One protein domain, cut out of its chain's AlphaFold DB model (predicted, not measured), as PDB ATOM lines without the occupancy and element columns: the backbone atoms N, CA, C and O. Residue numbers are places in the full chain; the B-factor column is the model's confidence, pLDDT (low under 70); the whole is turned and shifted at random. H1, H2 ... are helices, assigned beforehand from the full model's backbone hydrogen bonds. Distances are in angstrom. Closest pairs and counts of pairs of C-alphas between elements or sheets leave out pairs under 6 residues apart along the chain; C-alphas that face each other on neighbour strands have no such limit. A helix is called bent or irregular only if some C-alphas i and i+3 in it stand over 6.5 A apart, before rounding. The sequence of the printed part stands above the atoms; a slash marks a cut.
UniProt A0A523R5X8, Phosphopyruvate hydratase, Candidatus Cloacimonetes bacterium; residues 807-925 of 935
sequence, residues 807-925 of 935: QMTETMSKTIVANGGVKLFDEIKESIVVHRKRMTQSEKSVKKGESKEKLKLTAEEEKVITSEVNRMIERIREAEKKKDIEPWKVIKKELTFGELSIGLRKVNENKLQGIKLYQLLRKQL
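What this domain is: This is residues 807 to 925 of the 935 residues of the protein "Phosphopyruvate hydratase" of Candidatus Cloacimonetes bacterium (UniProt A0A523R5X8). What shape does the model have? A long helical hairpin, H2 and H3, reaches out from a cluster of four shorter helices. There H5 packs on H2, H4 on H3, H1 on both H4 and H5, and H6 on H1. What is it built of? The 119 printed residues have six named helices, H1 to H6 in chain order, and no named strand: all helix, only just compact, close to loose, with a radius of gyration of the C-alphas of 16.0 A and spans of 45 by 30 by 25 A.

How they stand to each other: What touches the longest helix? H2, residues 824 to 848, is irregular, with C-alphas 827 and 830 7.5 A apart, and has a kink of 43 degrees near residue 831. It touches H3, residues 859 to 881, in a hairpin at a steep tilt of 42 degrees, opposite ways, the closest C-alphas being those of Val 833 and Thr 866, 6.1 A. Its residues 824 to 835 alone touch H5, residues 897 to 910, closest at C-alphas Ile 832 and Glu 899, 6.2 A. What comes next outward? H3 touches H4, residues 887 to 894, with residues 872 to 880 alone, a hairpin closest at C-alphas Ala 879 and Pro 887, 5.2 A. H1, residues 807 to 820, touches H4, closest at C-alphas Ser 813 and Trp 888, 5.0 A, H5, closest at Gly 820 and Val 907, 6.2 A, and H6, residues 917 to 924, closest at Thr 811 and Gln 924, 5.8 A. Are the backbones regular? Every O i to N i+4 pair is within hydrogen-bond range in H1, H3, H4, H5 and H6, and 19 of 21 are in H2.

Where its parts are: How long are the helices? From first to last C-alpha H2 spans 35.7 A, H3 33.4 A, H5 19.9 A and H1 19.5 A. Where are the anchors? C-alpha 807 of H1 is at (29.333, -63.063, -23.828), and C-alpha 924 of H6 at (20.321, -66.061, -28.150).

The domain as a whole: How far does it reach? The two C-alphas farthest apart, those of Lys 848 and Gly 914, are 49.0 A apart. Are there breaks or weak places? The printed part has no cut and no long link; pLDDT is under 70 at residues 842 to 855 and residue 883.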
ATOM      1  N   GLN A 807      30.626 -62.380 -23.858       95.81
ATOM      2  CA  GLN A 807      29.333 -63.063 -23.828       95.81
ATOM      3  C   GLN A 807      28.185 -62.057 -23.998       95.81
ATOM      4  O   GLN A 807      27.342 -62.226 -24.876       95.81
ATOM      5  N   MET A 808      28.206 -60.944 -23.256       97.00
ATOM      6  CA  MET A 808      27.206 -59.879 -23.389       97.00
ATOM      7  C   MET A 808      27.162 -59.269 -24.794       97.00
ATOM      8  O   MET A 808      26.092 -59.159 -25.391       97.00
ATOM      9  N   THR A 809      28.310 -58.843 -25.331       95.75
ATOM     10  CA  THR A 809      28.365 -58.201 -26.659       95.75
ATOM     11  C   THR A 809      27.918 -59.135 -27.773       95.75
ATOM     12  O   THR A 809      27.253 -58.701 -28.713       95.75
ATOM     13  N   GLU A 810      28.241 -60.418 -27.656       95.88
ATOM     14  CA  GLU A 810      27.794 -61.441 -28.584       95.88
ATOM     15  C   GLU A 810      26.289 -61.651 -28.522       95.88
ATOM     16  O   GLU A 810      25.633 -61.587 -29.562       95.88
ATOM     17  N   THR A 811      25.732 -61.832 -27.323       97.06
ATOM     18  CA  THR A 811      24.287 -61.988 -27.145       97.06
ATOM     19  C   THR A 811      23.537 -60.769 -27.668       97.06
ATOM     20  O   THR A 811      22.613 -60.939 -28.455       97.06
ATOM     21  N   MET A 812      23.971 -59.543 -27.345       96.88
ATOM     22  CA  MET A 812      23.359 -58.325 -27.896       96.88
ATOM     23  C   MET A 812      23.388 -58.312 -29.424       96.88
ATOM     24  O   MET A 812      22.369 -58.047 -30.054       96.88
ATOM     25  N   SER A 813      24.537 -58.634 -30.024       95.44
ATOM     26  CA  SER A 813      24.694 -58.638 -31.483       95.44
ATOM     27  C   SER A 813      23.773 -59.664 -32.144       95.44
ATOM     28  O   SER A 813      23.092 -59.343 -33.115       95.44
ATOM     29  N   LYS A 814      23.703 -60.881 -31.591       95.25
ATOM     30  CA  LYS A 814      22.807 -61.947 -32.062       95.25
ATOM     31  C   LYS A 814      21.335 -61.552 -31.915       95.25
ATOM     32  O   LYS A 814      20.564 -61.714 -32.858       95.25
ATOM     33  N   THR A 815      20.946 -60.968 -30.781       95.44
ATOM     34  CA  THR A 815      19.571 -60.504 -30.531       95.44
ATOM     35  C   THR A 815      19.162 -59.377 -31.475       95.44
ATOM     36  O   THR A 815      18.045 -59.412 -31.993       95.44
ATOM     37  N   ILE A 816      20.059 -58.424 -31.746       93.94
ATOM     38  CA  ILE A 816      19.840 -57.334 -32.707       93.94
ATOM     39  C   ILE A 816      19.600 -57.886 -34.112       93.94
ATOM     40  O   ILE A 816      18.600 -57.542 -34.735       93.94
ATOM     41  N   VAL A 817      20.468 -58.781 -34.593       91.75
ATOM     42  CA  VAL A 817      20.311 -59.376 -35.932       91.75
ATOM     43  C   VAL A 817      19.004 -60.150 -36.038       91.75
ATOM     44  O   VAL A 817      18.266 -59.955 -36.998       91.75
ATOM     45  N   ALA A 818      18.688 -60.974 -35.039       91.19
ATOM     46  CA  ALA A 818      17.516 -61.842 -35.074       91.19
ATOM     47  C   ALA A 818      16.171 -61.092 -35.028       91.19
ATOM     48  O   ALA A 818      15.176 -61.642 -35.485       91.19
ATOM     49  N   ASN A 819      16.121 -59.874 -34.470       88.81
ATOM     50  CA  ASN A 819      14.854 -59.165 -34.214       88.81
ATOM     51  C   ASN A 819      14.750 -57.777 -34.861       88.81
ATOM     52  O   ASN A 819      13.666 -57.207 -34.895       88.81
ATOM     53  N   GLY A 820      15.853 -57.213 -35.353       76.50
ATOM     54  CA  GLY A 820      15.875 -55.904 -36.010       76.50
ATOM     55  C   GLY A 820      16.495 -55.914 -37.408       76.50
ATOM     56  O   GLY A 820      16.230 -55.005 -38.199       76.50
ATOM     57  N   GLY A 821      17.307 -56.930 -37.730       75.94
ATOM     58  CA  GLY A 821      18.066 -56.993 -38.980       75.94
ATOM     59  C   GLY A 821      18.876 -55.718 -39.228       75.94
ATOM     60  O   GLY A 821      19.226 -54.982 -38.300       75.94
ATOM     61  N   VAL A 822      19.163 -55.420 -40.495       72.56
ATOM     62  CA  VAL A 822      19.908 -54.197 -40.830       72.56
ATOM     63  C   VAL A 822      19.042 -52.933 -40.808       72.56
ATOM     64  O   VAL A 822      19.562 -51.845 -40.563       72.56
ATOM     65  N   LYS A 823      17.718 -53.065 -40.962       81.69
ATOM     66  CA  LYS A 823      16.765 -51.938 -40.903       81.69
ATOM     67  C   LYS A 823      16.811 -51.194 -39.566       81.69
ATOM     68  O   LYS A 823      16.712 -49.972 -39.552       81.69
ATOM     69  N   LEU A 824      17.059 -51.908 -38.463       87.81
ATOM     70  CA  LEU A 824      17.207 -51.307 -37.133       87.81
ATOM     71  C   LEU A 824      18.252 -50.181 -37.109       87.81
ATOM     72  O   LEU A 824      18.083 -49.192 -36.401       87.81
ATOM     73  N   PHE A 825      19.330 -50.317 -37.889       87.00
ATOM     74  CA  PHE A 825      20.422 -49.345 -37.913       87.00
ATOM     75  C   PHE A 825      20.059 -48.031 -38.591       87.00
ATOM     76  O   PHE A 825      20.671 -47.015 -38.266       87.00
ATOM     77  N   ASP A 826      19.059 -48.028 -39.471       86.75
ATOM     78  CA  ASP A 826      18.519 -46.795 -40.031       86.75
ATOM     79  C   ASP A 826      17.754 -46.004 -38.959       86.75
ATOM     80  O   ASP A 826      17.904 -44.786 -38.871       86.75
ATOM     81  N   GLU A 827      17.036 -46.697 -38.068       89.81
ATOM     82  CA  GLU A 827      16.270 -46.089 -36.970       89.81
ATOM     83  C   GLU A 827      17.166 -45.549 -35.844       89.81
ATOM     84  O   GLU A 827      16.893 -44.494 -35.275       89.81
ATOM     85  N   ILE A 828      18.258 -46.249 -35.511       91.81
ATOM     86  CA  ILE A 828      19.166 -45.837 -34.422       91.81
ATOM     87  C   ILE A 828      20.369 -45.023 -34.900       91.81
ATOM     88  O   ILE A 828      21.216 -44.654 -34.083       91.81
ATOM     89  N   LYS A 829      20.469 -44.730 -36.202       92.50
ATOM     90  CA  LYS A 829      21.596 -44.003 -36.801       92.50
ATOM     91  C   LYS A 829      21.900 -42.704 -36.063       92.50
ATOM     92  O   LYS A 829      23.046 -42.464 -35.686       92.50
ATOM     93  N   GLU A 830      20.882 -41.878 -35.837       91.19
ATOM     94  CA  GLU A 830      21.038 -40.596 -35.143       91.19
ATOM     95  C   GLU A 830      21.489 -40.792 -33.695       91.19
ATOM     96  O   GLU A 830      22.423 -40.131 -33.245       91.19
ATOM     97  N   SER A 831      20.909 -41.768 -32.992       92.12
ATOM     98  CA  SER A 831      21.306 -42.138 -31.630       92.12
ATOM     99  C   SER A 831      22.771 -42.576 -31.554       92.12
ATOM    100  O   SER A 831      23.487 -42.168 -30.636       92.12
ATOM    101  N   ILE A 832      23.253 -43.344 -32.538       90.62
ATOM    102  CA  ILE A 832      24.663 -43.746 -32.650       90.62
ATOM    103  C   ILE A 832      25.551 -42.533 -32.950       90.62
ATOM    104  O   ILE A 832      26.587 -42.366 -32.308       90.62
ATOM    105  N   VAL A 833      25.157 -41.649 -33.875       90.38
ATOM    106  CA  VAL A 833      25.909 -40.417 -34.175       90.38
ATOM    107  C   VAL A 833      26.025 -39.547 -32.925       90.38
ATOM    108  O   VAL A 833      27.124 -39.117 -32.575       90.38
ATOM    109  N   VAL A 834      24.923 -39.327 -32.208       88.31
ATOM    110  CA  VAL A 834      24.905 -38.577 -30.945       88.31
ATOM    111  C   VAL A 834      25.794 -39.255 -29.902       88.31
ATOM    112  O   VAL A 834      26.570 -38.575 -29.228       88.31
ATOM    113  N   HIS A 835      25.734 -40.582 -29.785       87.81
ATOM    114  CA  HIS A 835      26.595 -41.339 -28.879       87.81
ATOM    115  C   HIS A 835      28.082 -41.151 -29.220       87.81
ATOM    116  O   HIS A 835      28.862 -40.782 -28.342       87.81
ATOM    117  N   ARG A 836      28.476 -41.293 -30.491       87.62
ATOM    118  CA  ARG A 836      29.862 -41.081 -30.945       87.62
ATOM    119  C   ARG A 836      30.335 -39.646 -30.747       87.62
ATOM    120  O   ARG A 836      31.425 -39.451 -30.219       87.62
ATOM    121  N   LYS A 837      29.508 -38.643 -31.066       85.12
ATOM    122  CA  LYS A 837      29.819 -37.227 -30.794       85.12
ATOM    123  C   LYS A 837      30.128 -37.009 -29.311       85.12
ATOM    124  O   LYS A 837      31.151 -36.419 -28.967       85.12
ATOM    125  N   ARG A 838      29.289 -37.554 -28.423       78.31
ATOM    126  CA  ARG A 838      29.495 -37.483 -26.965       78.31
ATOM    127  C   ARG A 838      30.783 -38.180 -26.528       78.31
ATOM    128  O   ARG A 838      31.494 -37.662 -25.667       78.31
ATOM    129  N   MET A 839      31.096 -39.332 -27.118       75.38
ATOM    130  CA  MET A 839      32.337 -40.061 -26.849       75.38
ATOM    131  C   MET A 839      33.567 -39.228 -27.225       75.38
ATOM    132  O   MET A 839      34.434 -39.018 -26.377       75.38
ATOM    133  N   THR A 840      33.596 -38.656 -28.429       76.75
ATOM    134  CA  THR A 840      34.704 -37.810 -28.903       76.75
ATOM    135  C   THR A 840      34.867 -36.536 -28.067       76.75
ATOM    136  O   THR A 840      35.986 -36.155 -27.724       76.75
ATOM    137  N   GLN A 841      33.767 -35.889 -27.665       73.06
ATOM    138  CA  GLN A 841      33.815 -34.744 -26.741       73.06
ATOM    139  C   GLN A 841      34.394 -35.135 -25.378       73.06
ATOM    140  O   GLN A 841      35.214 -34.411 -24.813       73.06
ATOM    141  N   SER A 842      34.003 -36.302 -24.858       65.88
ATOM    142  CA  SER A 842      34.534 -36.817 -23.597       65.88
ATOM    143  C   SER A 842      36.035 -37.096 -23.682       65.88
ATOM    144  O   SER A 842      36.758 -36.778 -22.742       65.88
ATOM    145  N   GLU A 843      36.521 -37.654 -24.791       66.38
ATOM    146  CA  GLU A 843      37.953 -37.888 -25.015       66.38
ATOM    147  C   GLU A 843      38.749 -36.580 -25.079       66.38
ATOM    148  O   GLU A 843      39.822 -36.479 -24.481       66.38
ATOM    149  N   LYS A 844      38.216 -35.554 -25.755       66.88
ATOM    150  CA  LYS A 844      38.833 -34.219 -25.793       66.88
ATOM    151  C   LYS A 844      38.906 -33.575 -24.413       66.88
ATOM    152  O   LYS A 844      39.946 -33.022 -24.069       66.88
ATOM    153  N   SER A 845      37.830 -33.668 -23.634       61.53
ATOM    154  CA  SER A 845      37.767 -33.141 -22.266       61.53
ATOM    155  C   SER A 845      38.836 -33.773 -21.375       61.53
ATOM    156  O   SER A 845      39.581 -33.052 -20.719       61.53
ATOM    157  N   VAL A 846      39.007 -35.098 -21.443       58.34
ATOM    158  CA  VAL A 846      40.060 -35.807 -20.698       58.34
ATOM    159  C   VAL A 846      41.462 -35.395 -21.158       58.34
ATOM    160  O   VAL A 846      42.332 -35.174 -20.322       58.34
ATOM    161  N   LYS A 847      41.695 -35.255 -22.471       58.97
ATOM    162  CA  LYS A 847      43.010 -34.853 -23.006       58.97
ATOM    163  C   LYS A 847      43.392 -33.407 -22.673       58.97
ATOM    164  O   LYS A 847      44.575 -33.129 -22.527       58.97
ATOM    165  N   LYS A 848      42.417 -32.496 -22.607       55.47
ATOM    166  CA  LYS A 848      42.651 -31.056 -22.399       55.47
ATOM    167  C   LYS A 848      42.463 -30.586 -20.953       55.47
ATOM    168  O   LYS A 848      42.852 -29.469 -20.645       55.47
ATOM    169  N   GLY A 849      41.878 -31.406 -20.076       48.91
ATOM    170  CA  GLY A 849      41.579 -31.017 -18.692       48.91
ATOM    171  C   GLY A 849      40.468 -29.963 -18.562       48.91
ATOM    172  O   GLY A 849      40.386 -29.283 -17.545       48.91
ATOM    173  N   GLU A 850      39.616 -29.809 -19.580       46.81
ATOM    174  CA  GLU A 850      38.545 -28.801 -19.637       46.81
ATOM    175  C   GLU A 850      37.156 -29.445 -19.488       46.81
ATOM    176  O   GLU A 850      36.959 -30.613 -19.839       46.81
ATOM    177  N   SER A 851      36.158 -28.691 -19.003       48.06
ATOM    178  CA  SER A 851      34.785 -29.198 -18.867       48.06
ATOM    179  C   SER A 851      34.156 -29.513 -20.232       48.06
ATOM    180  O   SER A 851      34.342 -28.784 -21.208       48.06
ATOM    181  N   LYS A 852      33.374 -30.602 -20.302       47.72
ATOM    182  CA  LYS A 852      32.732 -31.079 -21.546       47.72
ATOM    183  C   LYS A 852      31.885 -30.006 -22.243       47.72
ATOM    184  O   LYS A 852      31.817 -29.993 -23.464       47.72
ATOM    185  N   GLU A 853      31.287 -29.091 -21.479       46.31
ATOM    186  CA  GLU A 853      30.457 -27.993 -21.995       46.31
ATOM    187  C   GLU A 853      31.244 -26.942 -22.795       46.31
ATOM    188  O   GLU A 853      30.663 -26.262 -23.639       46.31
ATOM    189  N   LYS A 854      32.565 -26.830 -22.589       45.94
ATOM    190  CA  LYS A 854      33.425 -25.878 -23.315       45.94
ATOM    191  C   LYS A 854      33.999 -26.432 -24.625       45.94
ATOM    192  O   LYS A 854      34.479 -25.660 -25.449       45.94
ATOM    193  N   LEU A 855      33.926 -27.745 -24.856       58.84
ATOM    194  CA  LEU A 855      34.558 -28.416 -25.997       58.84
ATOM    195  C   LEU A 855      33.521 -28.890 -27.021       58.84
ATOM    196  O   LEU A 855      33.198 -30.076 -27.110       58.84
ATOM    197  N   LYS A 856      33.016 -27.952 -27.830       70.75
ATOM    198  CA  LYS A 856      32.199 -28.287 -29.006       70.75
ATOM    199  C   LYS A 856      33.054 -28.994 -30.063       70.75
ATOM    200  O   LYS A 856      34.238 -28.694 -30.230       70.75
ATOM    201  N   LEU A 857      32.451 -29.954 -30.764       77.06
ATOM    202  CA  LEU A 857      33.072 -30.540 -31.950       77.06
ATOM    203  C   LEU A 857      33.038 -29.508 -33.074       77.06
ATOM    204  O   LEU A 857      32.105 -28.712 -33.169       77.06
ATOM    205  N   THR A 858      34.067 -29.512 -33.910       83.69
ATOM    206  CA  THR A 858      34.050 -28.726 -35.147       83.69
ATOM    207  C   THR A 858      33.068 -29.350 -36.139       83.69
ATOM    208  O   THR A 858      32.811 -30.556 -36.089       83.69
ATOM    209  N   ALA A 859      32.535 -28.552 -37.068       83.44
ATOM    210  CA  ALA A 859      31.638 -29.058 -38.110       83.44
ATOM    211  C   ALA A 859      32.278 -30.201 -38.926       83.44
ATOM    212  O   ALA A 859      31.601 -31.167 -39.279       83.44
ATOM    213  N   GLU A 860      33.593 -30.130 -39.151       86.56
ATOM    214  CA  GLU A 860      34.348 -31.171 -39.852       86.56
ATOM    215  C   GLU A 860      34.388 -32.486 -39.059       86.56
ATOM    216  O   GLU A 860      34.117 -33.551 -39.604       86.56
ATOM    217  N   GLU A 861      34.625 -32.437 -37.746       84.12
ATOM    218  CA  GLU A 861      34.613 -33.636 -36.896       84.12
ATOM    219  C   GLU A 861      33.236 -34.293 -36.834       84.12
ATOM    220  O   GLU A 861      33.121 -35.519 -36.858       84.12
ATOM    221  N   GLU A 862      32.173 -33.490 -36.781       86.75
ATOM    222  CA  GLU A 862      30.814 -34.018 -36.830       86.75
ATOM    223  C   GLU A 862      30.512 -34.703 -38.169       86.75
ATOM    224  O   GLU A 862      29.893 -35.775 -38.195       86.75
ATOM    225  N   LYS A 863      30.981 -34.119 -39.277       89.06
ATOM    226  CA  LYS A 863      30.873 -34.703 -40.616       89.06
ATOM    227  C   LYS A 863      31.650 -36.017 -40.718       89.06
ATOM    228  O   LYS A 863      31.107 -37.000 -41.228       89.06
ATOM    229  N   VAL A 864      32.862 -36.078 -40.160       89.62
ATOM    230  CA  VAL A 864      33.672 -37.304 -40.083       89.62
ATOM    231  C   VAL A 864      32.925 -38.396 -39.320       89.62
ATOM    232  O   VAL A 864      32.726 -39.474 -39.881       89.62
ATOM    233  N   ILE A 865      32.429 -38.120 -38.109       88.12
ATOM    234  CA  ILE A 865      31.678 -39.101 -37.300       88.12
ATOM    235  C   ILE A 865      30.472 -39.636 -38.077       88.12
ATOM    236  O   ILE A 865      30.233 -40.844 -38.118       88.12
ATOM    237  N   THR A 866      29.731 -38.746 -38.737       90.00
ATOM    238  CA  THR A 866      28.546 -39.118 -39.517       90.00
ATOM    239  C   THR A 866      28.926 -40.007 -40.709       90.00
ATOM    240  O   THR A 866      28.286 -41.032 -40.947       90.00
ATOM    241  N   SER A 867      30.017 -39.682 -41.412       91.19
ATOM    242  CA  SER A 867      30.555 -40.499 -42.510       91.19
ATOM    243  C   SER A 867      31.004 -41.893 -42.053       91.19
ATOM    244  O   SER A 867      30.865 -42.868 -42.790       91.19
ATOM    245  N   GLU A 868      31.549 -42.010 -40.840       89.50
ATOM    246  CA  GLU A 868      31.977 -43.289 -40.274       89.50
ATOM    247  C   GLU A 868      30.792 -44.168 -39.892       89.50
ATOM    248  O   GLU A 868      30.844 -45.378 -40.106       89.50
ATOM    249  N   VAL A 869      29.725 -43.576 -39.345       89.25
ATOM    250  CA  VAL A 869      28.479 -44.302 -39.060       89.25
ATOM    251  C   VAL A 869      27.851 -44.798 -40.361       89.25
ATOM    252  O   VAL A 869      27.482 -45.965 -40.431       89.25
ATOM    253  N   ASN A 870      27.808 -43.976 -41.415       90.75
ATOM    254  CA  ASN A 870      27.299 -44.406 -42.723       90.75
ATOM    255  C   ASN A 870      28.080 -45.609 -43.277       90.75
ATOM    256  O   ASN A 870      27.481 -46.635 -43.589       90.75
ATOM    257  N   ARG A 871      29.419 -45.522 -43.307       90.31
ATOM    258  CA  ARG A 871      30.288 -46.618 -43.776       90.31
ATOM    259  C   ARG A 871      30.138 -47.890 -42.943       90.31
ATOM    260  O   ARG A 871      30.231 -48.995 -43.467       90.31
ATOM    261  N   MET A 872      29.938 -47.749 -41.636       89.69
ATOM    262  CA  MET A 872      29.677 -48.879 -40.749       89.69
ATOM    263  C   MET A 872      28.353 -49.573 -41.099       89.69
ATOM    264  O   MET A 872      28.326 -50.795 -41.218       89.69
ATOM    265  N   ILE A 873      27.275 -48.807 -41.297       88.75
ATOM    266  CA  ILE A 873      25.964 -49.349 -41.684       88.75
ATOM    267  C   ILE A 873      26.054 -50.049 -43.047       88.75
ATOM    268  O   ILE A 873      25.500 -51.132 -43.211       88.75
ATOM    269  N   GLU A 874      26.799 -49.495 -44.006       88.88
ATOM    270  CA  GLU A 874      27.051 -50.141 -45.302       88.88
ATOM    271  C   GLU A 874      27.760 -51.491 -45.156       88.88
ATOM    272  O   GLU A 874      27.301 -52.477 -45.729       88.88
ATOM    273  N   ARG A 875      28.807 -51.586 -44.324       88.12
ATOM    274  CA  ARG A 875      29.474 -52.873 -44.044       88.12
ATOM    275  C   ARG A 875      28.525 -53.901 -43.427       88.12
ATOM    276  O   ARG A 875      28.585 -55.078 -43.776       88.12
ATOM    277  N   ILE A 876      27.642 -53.465 -42.531       85.88
ATOM    278  CA  ILE A 876      26.621 -54.328 -41.926       85.88
ATOM    279  C   ILE A 876      25.615 -54.804 -42.997       85.88
ATOM    280  O   ILE A 876      25.304 -55.995 -43.048       85.88
ATOM    281  N   ARG A 877      25.174 -53.919 -43.905       85.62
ATOM    282  CA  ARG A 877      24.310 -54.268 -45.056       85.62
ATOM    283  C   ARG A 877      24.968 -55.274 -45.991       85.62
ATOM    284  O   ARG A 877      24.313 -56.192 -46.474       85.62
ATOM    285  N   GLU A 878      26.253 -55.104 -46.277       86.69
ATOM    286  CA  GLU A 878      26.992 -56.046 -47.116       86.69
ATOM    287  C   GLU A 878      27.094 -57.431 -46.478       86.69
ATOM    288  O   GLU A 878      26.979 -58.430 -47.187       86.69
ATOM    289  N   ALA A 879      27.285 -57.497 -45.159       84.56
ATOM    290  CA  ALA A 879      27.340 -58.758 -44.430       84.56
ATOM    291  C   ALA A 879      26.005 -59.513 -44.489       84.56
ATOM    292  O   ALA A 879      26.006 -60.717 -44.689       84.56
ATOM    293  N   GLU A 880      24.870 -58.813 -44.402       80.81
ATOM    294  CA  GLU A 880      23.543 -59.432 -44.551       80.81
ATOM    295  C   GLU A 880      23.312 -60.011 -45.959       80.81
ATOM    296  O   GLU A 880      22.648 -61.034 -46.111       80.81
ATOM    297  N   LYS A 881      23.901 -59.400 -46.997       83.44
ATOM    298  CA  LYS A 881      23.812 -59.895 -48.383       83.44
ATOM    299  C   LYS A 881      24.728 -61.091 -48.659       83.44
ATOM    300  O   LYS A 881      24.419 -61.908 -49.526       83.44
ATOM    301  N   LYS A 882      25.872 -61.182 -47.975       81.88
ATOM    302  CA  LYS A 882      26.881 -62.231 -48.179       81.88
ATOM    303  C   LYS A 882      26.574 -63.431 -47.279       81.88
ATOM    304  O   LYS A 882      26.789 -63.368 -46.076       81.88
ATOM    305  N   LYS A 883      26.138 -64.551 -47.868       69.62
ATOM    306  CA  LYS A 883      25.791 -65.782 -47.123       69.62
ATOM    307  C   LYS A 883      26.945 -66.370 -46.294       69.62
ATOM    308  O   LYS A 883      26.680 -67.078 -45.329       69.62
ATOM    309  N   ASP A 884      28.192 -66.046 -46.632       78.50
ATOM    310  CA  ASP A 884      29.384 -66.597 -45.973       78.50
ATOM    311  C   ASP A 884      29.828 -65.806 -44.728       78.50
ATOM    312  O   ASP A 884      30.767 -66.207 -44.038       78.50
ATOM    313  N   ILE A 885      29.188 -64.668 -44.423       81.25
ATOM    314  CA  ILE A 885      29.547 -63.819 -43.280       81.25
ATOM    315  C   ILE A 885      28.345 -63.693 -42.356       81.25
ATOM    316  O   ILE A 885      27.339 -63.087 -42.704       81.25
ATOM    317  N   GLU A 886      28.467 -64.193 -41.128       86.19
ATOM    318  CA  GLU A 886      27.415 -64.002 -40.132       86.19
ATOM    319  C   GLU A 886      27.315 -62.516 -39.722       86.19
ATOM    320  O   GLU A 886      28.275 -61.973 -39.156       86.19
ATOM    321  N   PRO A 887      26.163 -61.841 -39.922       88.19
ATOM    322  CA  PRO A 887      26.042 -60.399 -39.684       88.19
ATOM    323  C   PRO A 887      26.356 -59.979 -38.243       88.19
ATOM    324  O   PRO A 887      26.920 -58.911 -38.000       88.19
ATOM    325  N   TRP A 888      26.055 -60.845 -37.269       91.00
ATOM    326  CA  TRP A 888      26.294 -60.559 -35.854       91.00
ATOM    327  C   TRP A 888      27.789 -60.422 -35.532       91.00
ATOM    328  O   TRP A 888      28.143 -59.642 -34.650       91.00
ATOM    329  N   LYS A 889      28.681 -61.113 -36.261       91.75
ATOM    330  CA  LYS A 889      30.141 -60.987 -36.090       91.75
ATOM    331  C   LYS A 889      30.636 -59.615 -36.539       91.75
ATOM    332  O   LYS A 889      31.516 -59.041 -35.899       91.75
ATOM    333  N   VAL A 890      30.051 -59.077 -37.611       89.94
ATOM    334  CA  VAL A 890      30.359 -57.728 -38.104       89.94
ATOM    335  C   VAL A 890      29.863 -56.685 -37.108       89.94
ATOM    336  O   VAL A 890      30.639 -55.834 -36.686       89.94
ATOM    337  N   ILE A 891      28.622 -56.815 -36.638       90.56
ATOM    338  CA  ILE A 891      28.030 -55.938 -35.616       90.56
ATOM    339  C   ILE A 891      28.861 -55.933 -34.323       90.56
ATOM    340  O   ILE A 891      29.233 -54.861 -33.848       90.56
ATOM    341  N   LYS A 892      29.234 -57.109 -33.797       90.94
ATOM    342  CA  LYS A 892      30.076 -57.251 -32.592       90.94
ATOM    343  C   LYS A 892      31.436 -56.559 -32.740       90.94
ATOM    344  O   LYS A 892      31.976 -56.053 -31.761       90.94
ATOM    345  N   LYS A 893      32.012 -56.571 -33.947       88.94
ATOM    346  CA  LYS A 893      33.319 -55.965 -34.246       88.94
ATOM    347  C   LYS A 893      33.238 -54.448 -34.417       88.94
ATOM    348  O   LYS A 893      34.163 -53.745 -34.019       88.94
ATOM    349  N   GLU A 894      32.178 -53.967 -35.054       87.75
ATOM    350  CA  GLU A 894      32.021 -52.568 -35.459       87.75
ATOM    351  C   GLU A 894      31.427 -51.675 -34.366       87.75
ATOM    352  O   GLU A 894      31.725 -50.479 -34.325       87.75
ATOM    353  N   LEU A 895      30.586 -52.240 -33.495       89.50
ATOM    354  CA  LEU A 895      29.872 -51.484 -32.473       89.50
ATOM    355  C   LEU A 895      30.558 -51.531 -31.115       89.50
ATOM    356  O   LEU A 895      31.079 -52.554 -30.666       89.50
ATOM    357  N   THR A 896      30.479 -50.410 -30.406       90.81
ATOM    358  CA  THR A 896      30.855 -50.352 -28.994       90.81
ATOM    359  C   THR A 896      29.776 -50.994 -28.114       90.81
ATOM    360  O   THR A 896      28.628 -51.176 -28.520       90.81
ATOM    361  N   PHE A 897      30.111 -51.291 -26.854       91.69
ATOM    362  CA  PHE A 897      29.130 -51.791 -25.884       91.69
ATOM    363  C   PHE A 897      27.941 -50.828 -25.699       91.69
ATOM    364  O   PHE A 897      26.797 -51.268 -25.583       91.69
ATOM    365  N   GLY A 898      28.193 -49.513 -25.713       90.81
ATOM    366  CA  GLY A 898      27.146 -48.495 -25.610       90.81
ATOM    367  C   GLY A 898      26.220 -48.474 -26.827       90.81
ATOM    368  O   GLY A 898      25.006 -48.367 -26.671       90.81
ATOM    369  N   GLU A 899      26.768 -48.654 -28.027       93.25
ATOM    370  CA  GLU A 899      25.993 -48.730 -29.272       93.25
ATOM    371  C   GLU A 899      25.156 -50.014 -29.346       93.25
ATOM    372  O   GLU A 899      23.981 -49.960 -29.704       93.25
ATOM    373  N   LEU A 900      25.711 -51.151 -28.913       94.62
ATOM    374  CA  LEU A 900      24.956 -52.399 -28.757       94.62
ATOM    375  C   LEU A 900      23.809 -52.248 -27.750       94.62
ATOM    376  O   LEU A 900      22.712 -52.742 -27.989       94.62
ATOM    377  N   SER A 901      24.030 -51.505 -26.665       95.12
ATOM    378  CA  SER A 901      22.989 -51.210 -25.673       95.12
ATOM    379  C   SER A 901      21.865 -50.333 -26.245       95.12
ATOM    380  O   SER A 901      20.715 -50.465 -25.838       95.12
ATOM    381  N   ILE A 902      22.169 -49.422 -27.180       95.19
ATOM    382  CA  ILE A 902      21.153 -48.649 -27.921       95.19
ATOM    383  C   ILE A 902      20.359 -49.585 -28.840       95.19
ATOM    384  O   ILE A 902      19.132 -49.551 -28.828       95.19
ATOM    385  N   GLY A 903      21.048 -50.455 -29.584       95.31
ATOM    386  CA  GLY A 903      20.401 -51.446 -30.446       95.31
ATOM    387  C   GLY A 903      19.481 -52.390 -29.670       95.31
ATOM    388  O   GLY A 903      18.345 -52.603 -30.079       95.31
ATOM    389  N   LEU A 904      19.917 -52.894 -28.512       95.88
ATOM    390  CA  LEU A 904      19.102 -53.773 -27.671       95.88
ATOM    391  C   LEU A 904      17.845 -53.070 -27.135       95.88
ATOM    392  O   LEU A 904      16.764 -53.656 -27.141       95.88
ATOM    393  N   ARG A 905      17.967 -51.806 -26.711       96.19
ATOM    394  CA  ARG A 905      16.808 -50.990 -26.317       96.19
ATOM    395  C   ARG A 905      15.832 -50.814 -27.470       96.19
ATOM    396  O   ARG A 905      14.631 -50.970 -27.276       96.19
ATOM    397  N   LYS A 906      16.346 -50.600 -28.683       95.62
ATOM    398  CA  LYS A 906      15.491 -50.490 -29.863       95.62
ATOM    399  C   LYS A 906      14.798 -51.804 -30.224       95.62
ATOM    400  O   LYS A 906      13.621 -51.791 -30.560       95.62
ATOM    401  N   VAL A 907      15.475 -52.945 -30.070       94.94
ATOM    402  CA  VAL A 907      14.829 -54.268 -30.173       94.94
ATOM    403  C   VAL A 907      13.688 -54.390 -29.166       94.94
ATOM    404  O   VAL A 907      12.618 -54.876 -29.515       94.94
ATOM    405  N   ASN A 908      13.886 -53.929 -27.930       95.25
ATOM    406  CA  ASN A 908      12.829 -53.945 -26.926       95.25
ATOM    407  C   ASN A 908      11.627 -53.055 -27.297       95.25
ATOM    408  O   ASN A 908      10.501 -53.430 -26.989       95.25
ATOM    409  N   GLU A 909      11.851 -51.902 -27.931       92.88
ATOM    410  CA  GLU A 909      10.779 -51.016 -28.415       92.88
ATOM    411  C   GLU A 909      10.009 -51.617 -29.597       92.88
ATOM    412  O   GLU A 909       8.791 -51.485 -29.664       92.88
ATOM    413  N   ASN A 910      10.714 -52.281 -30.517       91.88
ATOM    414  CA  ASN A 910      10.140 -52.787 -31.766       91.88
ATOM    415  C   ASN A 910       9.603 -54.228 -31.655       91.88
ATOM    416  O   ASN A 910       9.031 -54.739 -32.620       91.88
ATOM    417  N   LYS A 911       9.807 -54.916 -30.522       89.75
ATOM    418  CA  LYS A 911       9.332 -56.297 -30.327       89.75
ATOM    419  C   LYS A 911       7.805 -56.375 -30.444       89.75
ATOM    420  O   LYS A 911       7.093 -55.448 -30.063       89.75
ATOM    421  N   LEU A 912       7.301 -57.514 -30.926       85.00
ATOM    422  CA  LEU A 912       5.860 -57.756 -31.004       85.00
ATOM    423  C   LEU A 912       5.217 -57.686 -29.614       85.00
ATOM    424  O   LEU A 912       5.789 -58.144 -28.619       85.00
ATOM    425  N   GLN A 913       4.000 -57.150 -29.562       82.06
ATOM    426  CA  GLN A 913       3.225 -57.080 -28.330       82.06
ATOM    427  C   GLN A 913       3.040 -58.485 -27.733       82.06
ATOM    428  O   GLN A 913       2.732 -59.440 -28.442       82.06
ATOM    429  N   GLY A 914       3.258 -58.613 -26.423       84.38
ATOM    430  CA  GLY A 914       3.186 -59.890 -25.708       84.38
ATOM    431  C   GLY A 914       4.510 -60.661 -25.631       84.38
ATOM    432  O   GLY A 914       4.667 -61.462 -24.712       84.38
ATOM    433  N   ILE A 915       5.492 -60.380 -26.496       92.19
ATOM    434  CA  ILE A 915       6.834 -60.969 -26.377       92.19
ATOM    435  C   ILE A 915       7.650 -60.187 -25.347       92.19
ATOM    436  O   ILE A 915       7.778 -58.962 -25.421       92.19
ATOM    437  N   LYS A 916       8.241 -60.901 -24.389       95.44
ATOM    438  CA  LYS A 916       9.147 -60.318 -23.398       95.44
ATOM    439  C   LYS A 916      10.583 -60.295 -23.926       95.44
ATOM    440  O   LYS A 916      11.026 -61.200 -24.631       95.44
ATOM    441  N   LEU A 917      11.333 -59.251 -23.590       96.50
ATOM    442  CA  LEU A 917      12.727 -59.084 -23.995       96.50
ATOM    443  C   LEU A 917      13.595 -60.226 -23.456       96.50
ATOM    444  O   LEU A 917      14.416 -60.762 -24.202       96.50
ATOM    445  N   TYR A 918      13.400 -60.631 -22.199       95.56
ATOM    446  CA  TYR A 918      14.162 -61.729 -21.610       95.56
ATOM    447  C   TYR A 918      13.972 -63.034 -22.402       95.56
ATOM    448  O   TYR A 918      14.911 -63.813 -22.539       95.56
ATOM    449  N   GLN A 919      12.798 -63.260 -23.009       95.12
ATOM    450  CA  GLN A 919      12.552 -64.427 -23.867       95.12
ATOM    451  C   GLN A 919      13.406 -64.366 -25.143       95.12
ATOM    452  O   GLN A 919      14.025 -65.362 -25.518       95.12
ATOM    453  N   LEU A 920      13.507 -63.192 -25.779       95.62
ATOM    454  CA  LEU A 920      14.380 -62.980 -26.942       95.62
ATOM    455  C   LEU A 920      15.860 -63.175 -26.587       95.62
ATOM    456  O   LEU A 920      16.611 -63.776 -27.358       95.62
ATOM    457  N   LEU A 921      16.279 -62.699 -25.414       96.56
ATOM    458  CA  LEU A 921      17.639 -62.880 -24.905       96.56
ATOM    459  C   LEU A 921      17.941 -64.356 -24.626       96.56
ATOM    460  O   LEU A 921      18.963 -64.858 -25.087       96.56
ATOM    461  N   ARG A 922      17.035 -65.083 -23.963       94.81
ATOM    462  CA  ARG A 922      17.178 -66.522 -23.695       94.81
ATOM    463  C   ARG A 922      17.264 -67.365 -24.974       94.81
ATOM    464  O   ARG A 922      17.930 -68.397 -24.959       94.81
ATOM    465  N   LYS A 923      16.660 -66.938 -26.094       94.25
ATOM    466  CA  LYS A 923      16.857 -67.596 -27.403       94.25
ATOM    467  C   LYS A 923      18.306 -67.483 -27.897       94.25
ATOM    468  O   LYS A 923      18.832 -68.444 -28.450       94.25
ATOM    469  N   GLN A 924      18.951 -66.335 -27.683       94.81
ATOM    470  CA  GLN A 924      20.321 -66.061 -28.150       94.81
ATOM    471  C   GLN A 924      21.409 -66.421 -27.129       94.81
ATOM    472  O   GLN A 924      22.576 -66.568 -27.488       94.81
ATOM    473  N   LEU A 925      21.022 -66.598 -25.867       94.00
ATOM    474  CA  LEU A 925      21.854 -67.099 -24.781       94.00
ATOM    475  C   LEU A 925      21.131 -68.273 -24.093       94.00
ATOM    476  O   LEU A 925      20.560 -68.106 -23.013       94.00
TER     477      LEU A 925